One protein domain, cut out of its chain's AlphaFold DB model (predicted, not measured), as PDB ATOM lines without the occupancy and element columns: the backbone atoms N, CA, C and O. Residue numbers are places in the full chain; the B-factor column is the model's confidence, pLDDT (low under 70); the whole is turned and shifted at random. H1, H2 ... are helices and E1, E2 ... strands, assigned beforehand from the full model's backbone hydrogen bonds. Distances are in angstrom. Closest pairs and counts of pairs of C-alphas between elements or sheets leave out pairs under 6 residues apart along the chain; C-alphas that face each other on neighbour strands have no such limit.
ATOM      1  N   SER A   3     141.616 143.755  85.689       90.62
ATOM      2  CA  SER A   3     141.446 144.992  86.449       90.62
ATOM      3  C   SER A   3     140.925 146.110  85.555       90.62
ATOM      4  O   SER A   3     141.192 146.155  84.349       90.62
ATOM      5  N   TRP A   4     140.131 146.999  86.138       93.69
ATOM      6  CA  TRP A   4     139.585 148.158  85.446       93.69
ATOM      7  C   TRP A   4     139.335 149.300  86.418       93.69
ATOM      8  O   TRP A   4     139.039 149.083  87.595       93.69
ATOM      9  N   THR A   5     139.343 150.517  85.896       95.94
ATOM     10  CA  THR A   5     138.785 151.670  86.593       95.94
ATOM     11  C   THR A   5     137.452 152.048  85.960       95.94
ATOM     12  O   THR A   5     137.305 152.111  84.739       95.94
ATOM     13  N   ALA A   6     136.448 152.269  86.806       96.00
ATOM     14  CA  ALA A   6     135.156 152.795  86.399       96.00
ATOM     15  C   ALA A   6     135.066 154.277  86.765       96.00
ATOM     16  O   ALA A   6     135.461 154.677  87.860       96.00
ATOM     17  N   TYR A   7     134.508 155.075  85.863       96.38
ATOM     18  CA  TYR A   7     134.336 156.510  86.023       96.38
ATOM     19  C   TYR A   7     132.885 156.899  85.798       96.38
ATOM     20  O   TYR A   7     132.256 156.468  84.830       96.38
ATOM     21  N   LEU A   8     132.371 157.781  86.643       95.75
ATOM     22  CA  LEU A   8     131.124 158.482  86.416       95.75
ATOM     23  C   LEU A   8     131.368 159.731  85.571       95.75
ATOM     24  O   LEU A   8     132.233 160.546  85.889       95.75
ATOM     25  N   LEU A   9     130.601 159.905  84.499       94.81
ATOM     26  CA  LEU A   9     130.774 161.055  83.616       94.81
ATOM     27  C   LEU A   9     130.034 162.283  84.153       94.81
ATOM     28  O   LEU A   9     128.810 162.272  84.291       94.81
ATOM     29  N   ARG A  10     130.783 163.357  84.415       93.81
ATOM     30  CA  ARG A  10     130.264 164.657  84.845       93.81
ATOM     31  C   ARG A  10     130.266 165.654  83.686       93.81
ATOM     32  O   ARG A  10     131.302 165.955  83.101       93.81
ATOM     33  N   TYR A  11     129.102 166.199  83.374       90.62
ATOM     34  CA  TYR A  11     128.864 167.185  82.328       90.62
ATOM     35  C   TYR A  11     128.938 168.610  82.878       90.62
ATOM     36  O   TYR A  11     128.299 168.950  83.875       90.62
ATOM     37  N   HIS A  12     129.668 169.480  82.178       85.44
ATOM     38  CA  HIS A  12     129.752 170.904  82.503       85.44
ATOM     39  C   HIS A  12     128.939 171.727  81.500       85.44
ATOM     40  O   HIS A  12     129.310 171.844  80.340       85.44
ATOM     41  N   GLY A  13     127.840 172.347  81.941       68.12
ATOM     42  CA  GLY A  13     126.781 172.908  81.078       68.12
ATOM     43  C   GLY A  13     127.134 174.022  80.070       68.12
ATOM     44  O   GLY A  13     126.222 174.554  79.445       68.12
ATOM     45  N   LYS A  14     128.404 174.411  79.894       63.34
ATOM     46  CA  LYS A  14     128.831 175.440  78.915       63.34
ATOM     47  C   LYS A  14     129.860 174.966  77.890       63.34
ATOM     48  O   LYS A  14     130.091 175.661  76.906       63.34
ATOM     49  N   ALA A  15     130.460 173.802  78.090       60.78
ATOM     50  CA  ALA A  15     131.367 173.199  77.132       60.78
ATOM     51  C   ALA A  15     130.906 171.761  76.929       60.78
ATOM     52  O   ALA A  15     130.430 171.137  77.869       60.78
ATOM     53  N   ASN A  16     131.110 171.182  75.751       69.00
ATOM     54  CA  ASN A  16     130.978 169.732  75.537       69.00
ATOM     55  C   ASN A  16     132.045 168.926  76.326       69.00
ATOM     56  O   ASN A  16     132.497 167.867  75.901       69.00
ATOM     57  N   HIS A  17     132.503 169.475  77.449       82.69
ATOM     58  CA  HIS A  17     133.499 168.935  78.331       82.69
ATOM     59  C   HIS A  17     132.818 167.977  79.299       82.69
ATOM     60  O   HIS A  17     131.933 168.355  80.074       82.69
ATOM     61  N   VAL A  18     133.250 166.729  79.201       89.94
ATOM     62  CA  VAL A  18     132.859 165.643  80.081       89.94
ATOM     63  C   VAL A  18     134.079 165.303  80.917       89.94
ATOM     64  O   VAL A  18     135.143 165.019  80.370       89.94
ATOM     65  N   GLU A  19     133.916 165.364  82.228       93.75
ATOM     66  CA  GLU A  19     134.951 165.054  83.201       93.75
ATOM     67  C   GLU A  19     134.673 163.657  83.782       93.75
ATOM     68  O   GLU A  19     133.627 163.460  84.408       93.75
ATOM     69  N   PRO A  20     135.547 162.664  83.553       95.06
ATOM     70  CA  PRO A  20     135.416 161.350  84.169       95.06
ATOM     71  C   PRO A  20     135.847 161.411  85.642       95.06
ATOM     72  O   PRO A  20     136.996 161.719  85.953       95.06
ATOM     73  N   ILE A  21     134.928 161.097  86.552       95.75
ATOM     74  CA  ILE A  21     135.166 161.046  88.000       95.75
ATOM     75  C   ILE A  21     135.294 159.581  88.423       95.75
ATOM     76  O   ILE A  21     134.332 158.837  88.237       95.75
ATOM     77  N   PRO A  22     136.437 159.126  88.962       95.69
ATOM     78  CA  PRO A  22     136.612 157.722  89.326       95.69
ATOM     79  C   PRO A  22     135.613 157.313  90.409       95.69
ATOM     80  O   PRO A  22     135.338 158.082  91.331       95.69
ATOM     81  N   LEU A  23     135.073 156.100  90.295       96.19
ATOM     82  CA  LEU A  23     134.237 155.527  91.343       96.19
ATOM     83  C   LEU A  23     135.080 155.197  92.586       96.19
ATOM     84  O   LEU A  23     136.248 154.807  92.455       96.19
ATOM     85  N   PRO A  24     134.504 155.321  93.794       94.81
ATOM     86  CA  PRO A  24     135.178 154.915  95.018       94.81
ATOM     87  C   PRO A  24     135.547 153.428  94.960       94.81
ATOM     88  O   PRO A  24     134.781 152.592  94.483       94.81
ATOM     89  N   GLY A  25     136.742 153.095  95.449       90.56
ATOM     90  CA  GLY A  25     137.250 151.720  95.449       90.56
ATOM     91  C   GLY A  25     137.947 151.280  94.159       90.56
ATOM     92  O   GLY A  25     138.399 150.141  94.097       90.56
ATOM     93  N   ALA A  26     138.089 152.160  93.163       89.44
ATOM     94  CA  ALA A  26     138.939 151.896  92.008       89.44
ATOM     95  C   ALA A  26     140.446 151.822  92.375       89.44
ATOM     96  O   ALA A  26     140.888 152.536  93.284       89.44
ATOM     97  N   PRO A  27     141.255 151.025  91.647       91.50
ATOM     98  CA  PRO A  27     140.845 150.142  90.556       91.50
ATOM     99  C   PRO A  27     140.113 148.898  91.076       91.50
ATOM    100  O   PRO A  27     140.441 148.335  92.120       91.50
ATOM    101  N   PHE A  28     139.124 148.450  90.314       92.44
ATOM    102  CA  PHE A  28     138.417 147.200  90.558       92.44
ATOM    103  C   PHE A  28     139.192 146.047  89.927       92.44
ATOM    104  O   PHE A  28     139.918 146.222  88.947       92.44
ATOM    105  N   SER A  29     139.030 144.843  90.468       90.00
ATOM    106  CA  SER A  29     139.571 143.644  89.838       90.00
ATOM    107  C   SER A  29     138.717 142.420  90.118       90.00
ATOM    108  O   SER A  29     138.077 142.310  91.165       90.00
ATOM    109  N   HIS A  30     138.697 141.496  89.162       84.81
ATOM    110  CA  HIS A  30     137.988 140.235  89.307       84.81
ATOM    111  C   HIS A  30     138.649 139.111  88.511       84.81
ATOM    112  O   HIS A  30     139.262 139.307  87.454       84.81
ATOM    113  N   TYR A  31     138.505 137.894  89.018       78.69
ATOM    114  CA  TYR A  31     138.862 136.695  88.283       78.69
ATOM    115  C   TYR A  31     137.649 136.245  87.480       78.69
ATOM    116  O   TYR A  31     136.759 135.593  88.008       78.69
ATOM    117  N   TYR A  32     137.598 136.619  86.202       70.12
ATOM    118  CA  TYR A  32     136.535 136.140  85.329       70.12
ATOM    119  C   TYR A  32     136.751 134.653  85.029       70.12
ATOM    120  O   TYR A  32     137.732 134.283  84.380       70.12
ATOM    121  N   ALA A  33     135.845 133.813  85.520       67.56
ATOM    122  CA  ALA A  33     135.683 132.433  85.094       67.56
ATOM    123  C   ALA A  33     134.341 132.342  84.369       67.56
ATOM    124  O   ALA A  33     133.348 132.892  84.836       67.56
ATOM    125  N   GLN A  34     134.316 131.690  83.208       61.44
ATOM    126  CA  GLN A  34     133.091 131.515  82.438       61.44
ATOM    127  C   GLN A  34     132.211 130.474  83.145       61.44
ATOM    128  O   GLN A  34     132.285 129.284  82.845       61.44
ATOM    129  N   ASP A  35     131.447 130.918  84.138       64.38
ATOM    130  CA  ASP A  35     130.485 130.101  84.874       64.38
ATOM    131  C   ASP A  35     129.071 130.300  84.301       64.38
ATOM    132  O   ASP A  35     128.778 131.304  83.647       64.38
ATOM    133  N   ALA A  36     128.181 129.332  84.512       65.00
ATOM    134  CA  ALA A  36     126.805 129.399  84.014       65.00
ATOM    135  C   ALA A  36     125.965 130.474  84.734       65.00
ATOM    136  O   ALA A  36     124.936 130.901  84.208       65.00
ATOM    137  N   SER A  37     126.403 130.911  85.917       67.88
ATOM    138  CA  SER A  37     125.805 131.991  86.703       67.88
ATOM    139  C   SER A  37     126.807 133.131  86.893       67.88
ATOM    140  O   SER A  37     127.688 133.048  87.744       67.88
ATOM    141  N   ASP A  38     126.664 134.196  86.106       73.50
ATOM    142  CA  ASP A  38     127.375 135.463  86.309       73.50
ATOM    143  C   ASP A  38     126.469 136.397  87.127       73.50
ATOM    144  O   ASP A  38     125.445 136.874  86.631       73.50
ATOM    145  N   GLU A  39     126.801 136.606  88.403       78.38
ATOM    146  CA  GLU A  39     126.055 137.509  89.296       78.38
ATOM    147  C   GLU A  39     126.386 138.992  89.043       78.38
ATOM    148  O   GLU A  39     125.744 139.884  89.605       78.38
ATOM    149  N   GLY A  40     127.349 139.272  88.159       83.25
ATOM    150  CA  GLY A  40     127.849 140.611  87.905       83.25
ATOM    151  C   GLY A  40     128.600 141.196  89.102       83.25
ATOM    152  O   GLY A  40     128.892 140.533  90.096       83.25
ATOM    153  N   ILE A  41     128.950 142.477  88.991       86.31
ATOM    154  CA  ILE A  41     129.700 143.201  90.020       86.31
ATOM    155  C   ILE A  41     128.949 144.480  90.353       86.31
ATOM    156  O   ILE A  41     128.616 145.271  89.470       86.31
ATOM    157  N   ILE A  42     128.694 144.681  91.642       90.56
ATOM    158  CA  ILE A  42     128.086 145.905  92.155       90.56
ATOM    159  C   ILE A  42     129.201 146.924  92.388       90.56
ATOM    160  O   ILE A  42     130.172 146.643  93.086       90.56
ATOM    161  N   MET A  43     129.050 148.109  91.798       92.25
ATOM    162  CA  MET A  43     129.933 149.253  92.018       92.25
ATOM    163  C   MET A  43     129.133 150.380  92.661       92.25
ATOM    164  O   MET A  43     128.030 150.701  92.216       92.25
ATOM    165  N   GLU A  44     129.700 150.976  93.702       92.75
ATOM    166  CA  GLU A  44     129.097 152.102  94.406       92.75
ATOM    167  C   GLU A  44     129.584 153.433  93.825       92.75
ATOM    168  O   GLU A  44     130.635 153.522  93.190       92.75
ATOM    169  N   THR A  45     128.793 154.483  94.027       93.38
ATOM    170  CA  THR A  45     129.126 155.847  93.605       93.38
ATOM    171  C   THR A  45     128.903 156.788  94.777       93.38
ATOM    172  O   THR A  45     127.941 156.597  95.520       93.38
ATOM    173  N   ASP A  46     129.688 157.856  94.873       92.44
ATOM    174  CA  ASP A  46     129.508 158.875  95.917       92.44
ATOM    175  C   ASP A  46     128.329 159.833  95.647       92.44
ATOM    176  O   ASP A  46     128.051 160.725  96.446       92.44
ATOM    177  N   VAL A  47     127.618 159.669  94.524       93.50
ATOM    178  CA  VAL A  47     126.501 160.540  94.140       93.50
ATOM    179  C   VAL A  47     125.220 160.095  94.831       93.50
ATOM    180  O   VAL A  47     124.700 159.000  94.598       93.50
ATOM    181  N   MET A  48     124.656 160.978  95.651       93.81
ATOM    182  CA  MET A  48     123.415 160.689  96.360       93.81
ATOM    183  C   MET A  48     122.215 160.689  95.404       93.81
ATOM    184  O   MET A  48     122.079 161.542  94.526       93.81
ATOM    185  N   VAL A  49     121.232 159.821  95.660       92.62
ATOM    186  CA  VAL A  49     119.959 159.794  94.905       92.62
ATOM    187  C   VAL A  49     119.240 161.147  94.928       92.62
ATOM    188  O   VAL A  49     118.521 161.491  93.992       92.62
ATOM    189  N   LYS A  50     119.417 161.929  96.000       94.81
ATOM    190  CA  LYS A  50     118.862 163.281  96.096       94.81
ATOM    191  C   LYS A  50     119.462 164.209  95.034       94.81
ATOM    192  O   LYS A  50     118.695 164.899  94.375       94.81
ATOM    193  N   GLU A  51     120.777 164.168  94.831       92.38
ATOM    194  CA  GLU A  51     121.487 164.987  93.837       92.38
ATOM    195  C   GLU A  51     121.068 164.633  92.407       92.38
ATOM    196  O   GLU A  51     120.920 165.515  91.566       92.38
ATOM    197  N   LEU A  52     120.786 163.354  92.134       91.69
ATOM    198  CA  LEU A  52     120.264 162.910  90.833       91.69
ATOM    199  C   LEU A  52     118.867 163.466  90.522       91.69
ATOM    200  O   LEU A  52     118.467 163.524  89.363       91.69
ATOM    201  N   LYS A  53     118.103 163.866  91.542       92.06
ATOM    202  CA  LYS A  53     116.771 164.465  91.370       92.06
ATOM    203  C   LYS A  53     116.823 165.983  91.224       92.06
ATOM    204  O   LYS A  53     115.794 166.585  90.916       92.06
ATOM    205  N   GLU A  54     117.971 166.608  91.475       92.19
ATOM    206  CA  GLU A  54     118.103 168.056  91.382       92.19
ATOM    207  C   GLU A  54     118.122 168.505  89.909       92.19
ATOM    208  O   GLU A  54     118.830 167.920  89.080       92.19
ATOM    209  N   PRO A  55     117.345 169.544  89.542       89.06
ATOM    210  CA  PRO A  55     117.391 170.104  88.199       89.06
ATOM    211  C   PRO A  55     118.806 170.559  87.841       89.06
ATOM    212  O   PRO A  55     119.435 171.303  88.590       89.06
ATOM    213  N   GLY A  56     119.293 170.140  86.674       88.19
ATOM    214  CA  GLY A  56     120.652 170.464  86.236       88.19
ATOM    215  C   GLY A  56     121.743 169.618  86.894       88.19
ATOM    216  O   GLY A  56     122.901 170.033  86.868       88.19
ATOM    217  N   CYS A  57     121.396 168.456  87.465       91.75
ATOM    218  CA  CYS A  57     122.368 167.483  87.956       91.75
ATOM    219  C   CYS A  57     123.466 167.237  86.903       91.75
ATOM    220  O   CYS A  57     123.159 166.781  85.798       91.75
ATOM    221  N   PRO A  58     124.747 167.499  87.224       92.81
ATOM    222  CA  PRO A  58     125.821 167.430  86.242       92.81
ATOM    223  C   PRO A  58     126.164 165.991  85.849       92.81
ATOM    224  O   PRO A  58     126.905 165.793  84.901       92.81
ATOM    225  N   TYR A  59     125.657 164.976  86.547       93.38
ATOM    226  CA  TYR A  59     125.907 163.570  86.212       93.38
ATOM    227  C   TYR A  59     124.869 162.980  85.253       93.38
ATOM    228  O   TYR A  59     125.051 161.874  84.745       93.38
ATOM    229  N   LEU A  60     123.778 163.707  84.988       92.75
ATOM    230  CA  LEU A  60     122.726 163.261  84.088       92.75
ATOM    231  C   LEU A  60     122.850 163.934  82.724       92.75
ATOM    232  O   LEU A  60     123.107 165.132  82.611       92.75
ATOM    233  N   THR A  61     122.620 163.155  81.672       89.62
ATOM    234  CA  THR A  61     122.446 163.699  80.324       89.62
ATOM    235  C   THR A  61     121.150 164.510  80.218       89.62
ATOM    236  O   THR A  61     120.269 164.442  81.076       89.62
ATOM    237  N   ASP A  62     120.980 165.210  79.099       86.38
ATOM    238  CA  ASP A  62     119.723 165.851  78.688       86.38
ATOM    239  C   ASP A  62     118.507 164.902  78.700       86.38
ATOM    240  O   ASP A  62     117.372 165.335  78.890       86.38
ATOM    241  N   LYS A  63     118.750 163.596  78.539       88.88
ATOM    242  CA  LYS A  63     117.743 162.525  78.604       88.88
ATOM    243  C   LYS A  63     117.578 161.908  79.998       88.88
ATOM    244  O   LYS A  63     116.877 160.907  80.124       88.88
ATOM    245  N   GLY A  64     118.236 162.447  81.024       89.19
ATOM    246  CA  GLY A  64     118.182 161.919  82.388       89.19
ATOM    247  C   GLY A  64     118.929 160.595  82.571       89.19
ATOM    248  O   GLY A  64     118.573 159.810  83.446       89.19
ATOM    249  N   GLN A  65     119.931 160.309  81.736       92.25
ATOM    250  CA  GLN A  65     120.717 159.074  81.819       92.25
ATOM    251  C   GLN A  65     122.023 159.318  82.569       92.25
ATOM    252  O   GLN A  65     122.707 160.306  82.312       92.25
ATOM    253  N   LEU A  66     122.401 158.372  83.422       92.56
ATOM    254  CA  LEU A  66     123.740 158.285  83.993       92.56
ATOM    255  C   LEU A  66     124.661 157.573  82.993       92.56
ATOM    256  O   LEU A  66     124.240 156.601  82.361       92.56
ATOM    257  N   ARG A  67     125.911 158.022  82.841       94.00
ATOM    258  CA  ARG A  67     126.903 157.324  82.010       94.00
ATOM    259  C   ARG A  67     128.127 156.943  82.820       94.00
ATOM    260  O   ARG A  67     128.679 157.769  83.542       94.00
ATOM    261  N   VAL A  68     128.552 155.699  82.631       94.38
ATOM    262  CA  VAL A  68     129.759 155.131  83.224       94.38
ATOM    263  C   VAL A  68     130.744 154.824  82.102       94.38
ATOM    264  O   VAL A  68     130.364 154.246  81.082       94.38
ATOM    265  N   GLN A  69     131.995 155.230  82.281       95.38
ATOM    266  CA  GLN A  69     133.123 154.866  81.429       95.38
ATOM    267  C   GLN A  69     133.947 153.800  82.147       95.38
ATOM    268  O   GLN A  69     134.256 153.955  83.323       95.38
ATOM    269  N   ILE A  70     134.287 152.723  81.443       94.50
ATOM    270  CA  ILE A  70     135.138 151.646  81.954       94.50
ATOM    271  C   ILE A  70     136.452 151.677  81.182       94.50
ATOM    272  O   ILE A  70     136.442 151.616  79.951       94.50
ATOM    273  N   GLU A  71     137.563 151.750  81.903       95.06
ATOM    274  CA  GLU A  71     138.908 151.622  81.351       95.06
ATOM    275  C   GLU A  71     139.537 150.332  81.864       95.06
ATOM    276  O   GLU A  71     139.758 150.173  83.061       95.06
ATOM    277  N   TRP A  72     139.792 149.394  80.953       91.06
ATOM    278  CA  TRP A  72     140.480 148.142  81.261       91.06
ATOM    279  C   TRP A  72     141.980 148.404  81.400       91.06
ATOM    280  O   TRP A  72     142.586 148.969  80.489       91.06
ATOM    281  N   GLU A  73     142.570 147.981  82.514       88.44
ATOM    282  CA  GLU A  73     143.978 148.239  82.825       88.44
ATOM    283  C   GLU A  73     144.835 147.007  82.534       88.44
ATOM    284  O   GLU A  73     145.615 146.990  81.580       88.44
ATOM    285  N   GLU A  74     144.658 145.946  83.323       84.38
ATOM    286  CA  GLU A  74     145.380 144.691  83.160       84.38
ATOM    287  C   GLU A  74     144.413 143.553  82.849       84.38
ATOM    288  O   GLU A  74     143.333 143.434  83.427       84.38
ATOM    289  N   SER A  75     144.828 142.663  81.952       81.06
ATOM    290  CA  SER A  75     144.103 141.433  81.656       81.06
ATOM    291  C   SER A  75     145.094 140.287  81.546       81.06
ATOM    292  O   SER A  75     145.937 140.254  80.648       81.06
ATOM    293  N   TYR A  76     145.001 139.351  82.486       75.81
ATOM    294  CA  TYR A  76     145.779 138.121  82.487       75.81
ATOM    295  C   TYR A  76     144.841 136.944  82.259       75.81
ATOM    296  O   TYR A  76     143.936 136.686  83.066       75.81
ATOM    297  N   LEU A  77     145.090 136.201  81.183       70.94
ATOM    298  CA  LEU A  77     144.480 134.897  80.992       70.94
ATOM    299  C   LEU A  77     145.090 133.934  82.011       70.94
ATOM    300  O   LEU A  77     146.309 133.787  82.076       70.94
ATOM    301  N   LEU A  78     144.236 133.308  82.813       65.69
ATOM    302  CA  LEU A  78     144.651 132.287  83.765       65.69
ATOM    303  C   LEU A  78     144.269 130.918  83.225       65.69
ATOM    304  O   LEU A  78     143.257 130.771  82.539       65.69
ATOM    305  N   PHE A  79     145.067 129.913  83.562       64.62
ATOM    306  CA  PHE A  79     144.792 128.523  83.228       64.62
ATOM    307  C   PHE A  79     143.620 127.956  84.051       64.62
ATOM    308  O   PHE A  79     142.980 126.991  83.641       64.62
ATOM    309  N   GLN A  80     143.334 128.550  85.215       61.81
ATOM    310  CA  GLN A  80     142.244 128.177  86.121       61.81
ATOM    311  C   GLN A  80     141.523 129.421  86.666       61.81
ATOM    312  O   GLN A  80     142.004 130.544  86.541       61.81
ATOM    313  N   ALA A  81     140.359 129.220  87.293       63.16
ATOM    314  CA  ALA A  81     139.507 130.295  87.814       63.16
ATOM    315  C   ALA A  81     140.173 131.162  88.904       63.16
ATOM    316  O   ALA A  81     139.764 132.297  89.127       63.16
ATOM    317  N   THR A  82     141.210 130.655  89.570       63.94
ATOM    318  CA  THR A  82     141.985 131.370  90.592       63.94
ATOM    319  C   THR A  82     143.463 131.351  90.238       63.94
ATOM    320  O   THR A  82     143.964 130.324  89.785       63.94
ATOM    321  N   TYR A  83     144.164 132.456  90.501       65.81
ATOM    322  CA  TYR A  83     145.595 132.573  90.223       65.81
ATOM    323  C   TYR A  83     146.425 131.507  90.951       65.81
ATOM    324  O   TYR A  83     146.280 131.293  92.157       65.81
ATOM    325  N   HIS A  84     147.347 130.890  90.219       67.44
ATOM    326  CA  HIS A  84     148.347 129.967  90.735       67.44
ATOM    327  C   HIS A  84     149.716 130.266  90.107       67.44
ATOM    328  O   HIS A  84     149.805 130.721  88.973       67.44
ATOM    329  N   LYS A  85     150.817 129.901  90.777       66.62
ATOM    330  CA  LYS A  85     152.206 130.077  90.277       66.62
ATOM    331  C   LYS A  85     152.497 129.482  88.883       66.62
ATOM    332  O   LYS A  85     153.561 129.718  88.324       66.62
ATOM    333  N   TYR A  86     151.605 128.645  88.346       61.97
ATOM    334  CA  TYR A  86     151.730 128.099  86.990       61.97
ATOM    335  C   TYR A  86     151.220 129.078  85.921       61.97
ATOM    336  O   TYR A  86     151.662 128.992  84.779       61.97
ATOM    337  N   ASP A  87     150.378 130.046  86.292       62.12
ATOM    338  CA  ASP A  87     149.917 131.120  85.406       62.12
ATOM    339  C   ASP A  87     151.052 132.096  85.042       62.12
ATOM    340  O   ASP A  87     151.024 132.713  83.977       62.12
ATOM    341  N   ASP A  88     152.108 132.176  85.864       60.72
ATOM    342  CA  ASP A  88     153.301 132.989  85.582       60.72
ATOM    343  C   ASP A  88     154.108 132.470  84.380       60.72
ATOM    344  O   ASP A  88     154.847 133.230  83.749       60.72
ATOM    345  N   VAL A  89     153.948 131.188  84.019       53.72
ATOM    346  CA  VAL A  89     154.641 130.560  82.879       53.72
ATOM    347  C   VAL A  89     154.137 131.130  81.544       53.72
ATOM    348  O   VAL A  89     154.888 131.198  80.569       53.72
ATOM    349  N   SER A  90     152.902 131.644  81.510       51.31
ATOM    350  CA  SER A  90     152.282 132.278  80.334       51.31
ATOM    351  C   SER A  90     152.965 133.580  79.906       51.31
ATOM    352  O   SER A  90     152.812 133.988  78.754       51.31
ATOM    353  N   ARG A  91     153.772 134.218  80.777       48.66
ATOM    354  CA  ARG A  91     154.542 135.427  80.411       48.66
ATOM    355  C   ARG A  91     155.514 135.188  79.246       48.66
ATOM    356  O   ARG A  91     155.886 136.149  78.580       48.66
ATOM    357  N   LEU A  92     155.901 133.938  78.974       48.00
ATOM    358  CA  LEU A  92     156.819 133.576  77.884       48.00
ATOM    359  C   LEU A  92     156.141 133.366  76.520       48.00
ATOM    360  O   LEU A  92     156.829 133.406  75.504       48.00
ATOM    361  N   HIS A  93     154.820 133.184  76.465       44.88
ATOM    362  CA  HIS A  93     154.118 132.833  75.225       44.88
ATOM    363  C   HIS A  93     152.916 133.748  74.959       44.88
ATOM    364  O   HIS A  93     151.831 133.292  74.615       44.88
TER     365      HIS A  93
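This is residues 3 to 93 of the 98 residues of the protein "uncharacterized protein LOC103522494" of Diaphorina citri (UniProt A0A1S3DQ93). Little regular structure: an elongated model built on a small, strongly twisted antiparallel sheet round strand E1, with long loops and the short helices H1 and H2 toward opposite ends. The printed part has 91 residues, 35 in named elements, in the order E1 E2 E3 H1 E4 H2, class mixed. It is only just loose, close to extended, with radius of gyration of the C-alphas 17.9 A and spans 54 by 28 by 20 A.

E1, residues 3 to 11, runs 25.8 A from C-alpha 3 at (141.446, 144.992, 86.449). E4, residues 68 to 75, runs 19.9 A. E2 is residues 18 to 22, E3 28 to 30, H1 49 to 52. H2, residues 87 to 92, ends at (156.819, 133.576, 77.884).

E2 and E3 lie on one side of E1, E4 on the other side. Within hydrogen-bond range are N 8 and O 21 in the hairpin E1 and E2, 2.7 A, N 4 and O 28 of E1 and E3, 2.9 A, and N 7 and O 69 of E1 and E4, 2.8 A. H1 and H2 are apart and not on the sheet. In H2, 0 of 2 O i to N i+4 pairs but 3 of 3 O i to N i+3 pairs are within range; H1 is too short for the former.

The printed part has no cut. The C-alphas farthest apart, of Pro 55 and Leu 92, are 54.7 A apart. Links E3 to H1, H1 to E4 and E4 to H2 are long. The pLDDT is under 70 at residues 13 to 16, 33 to 37 and 78 to 93.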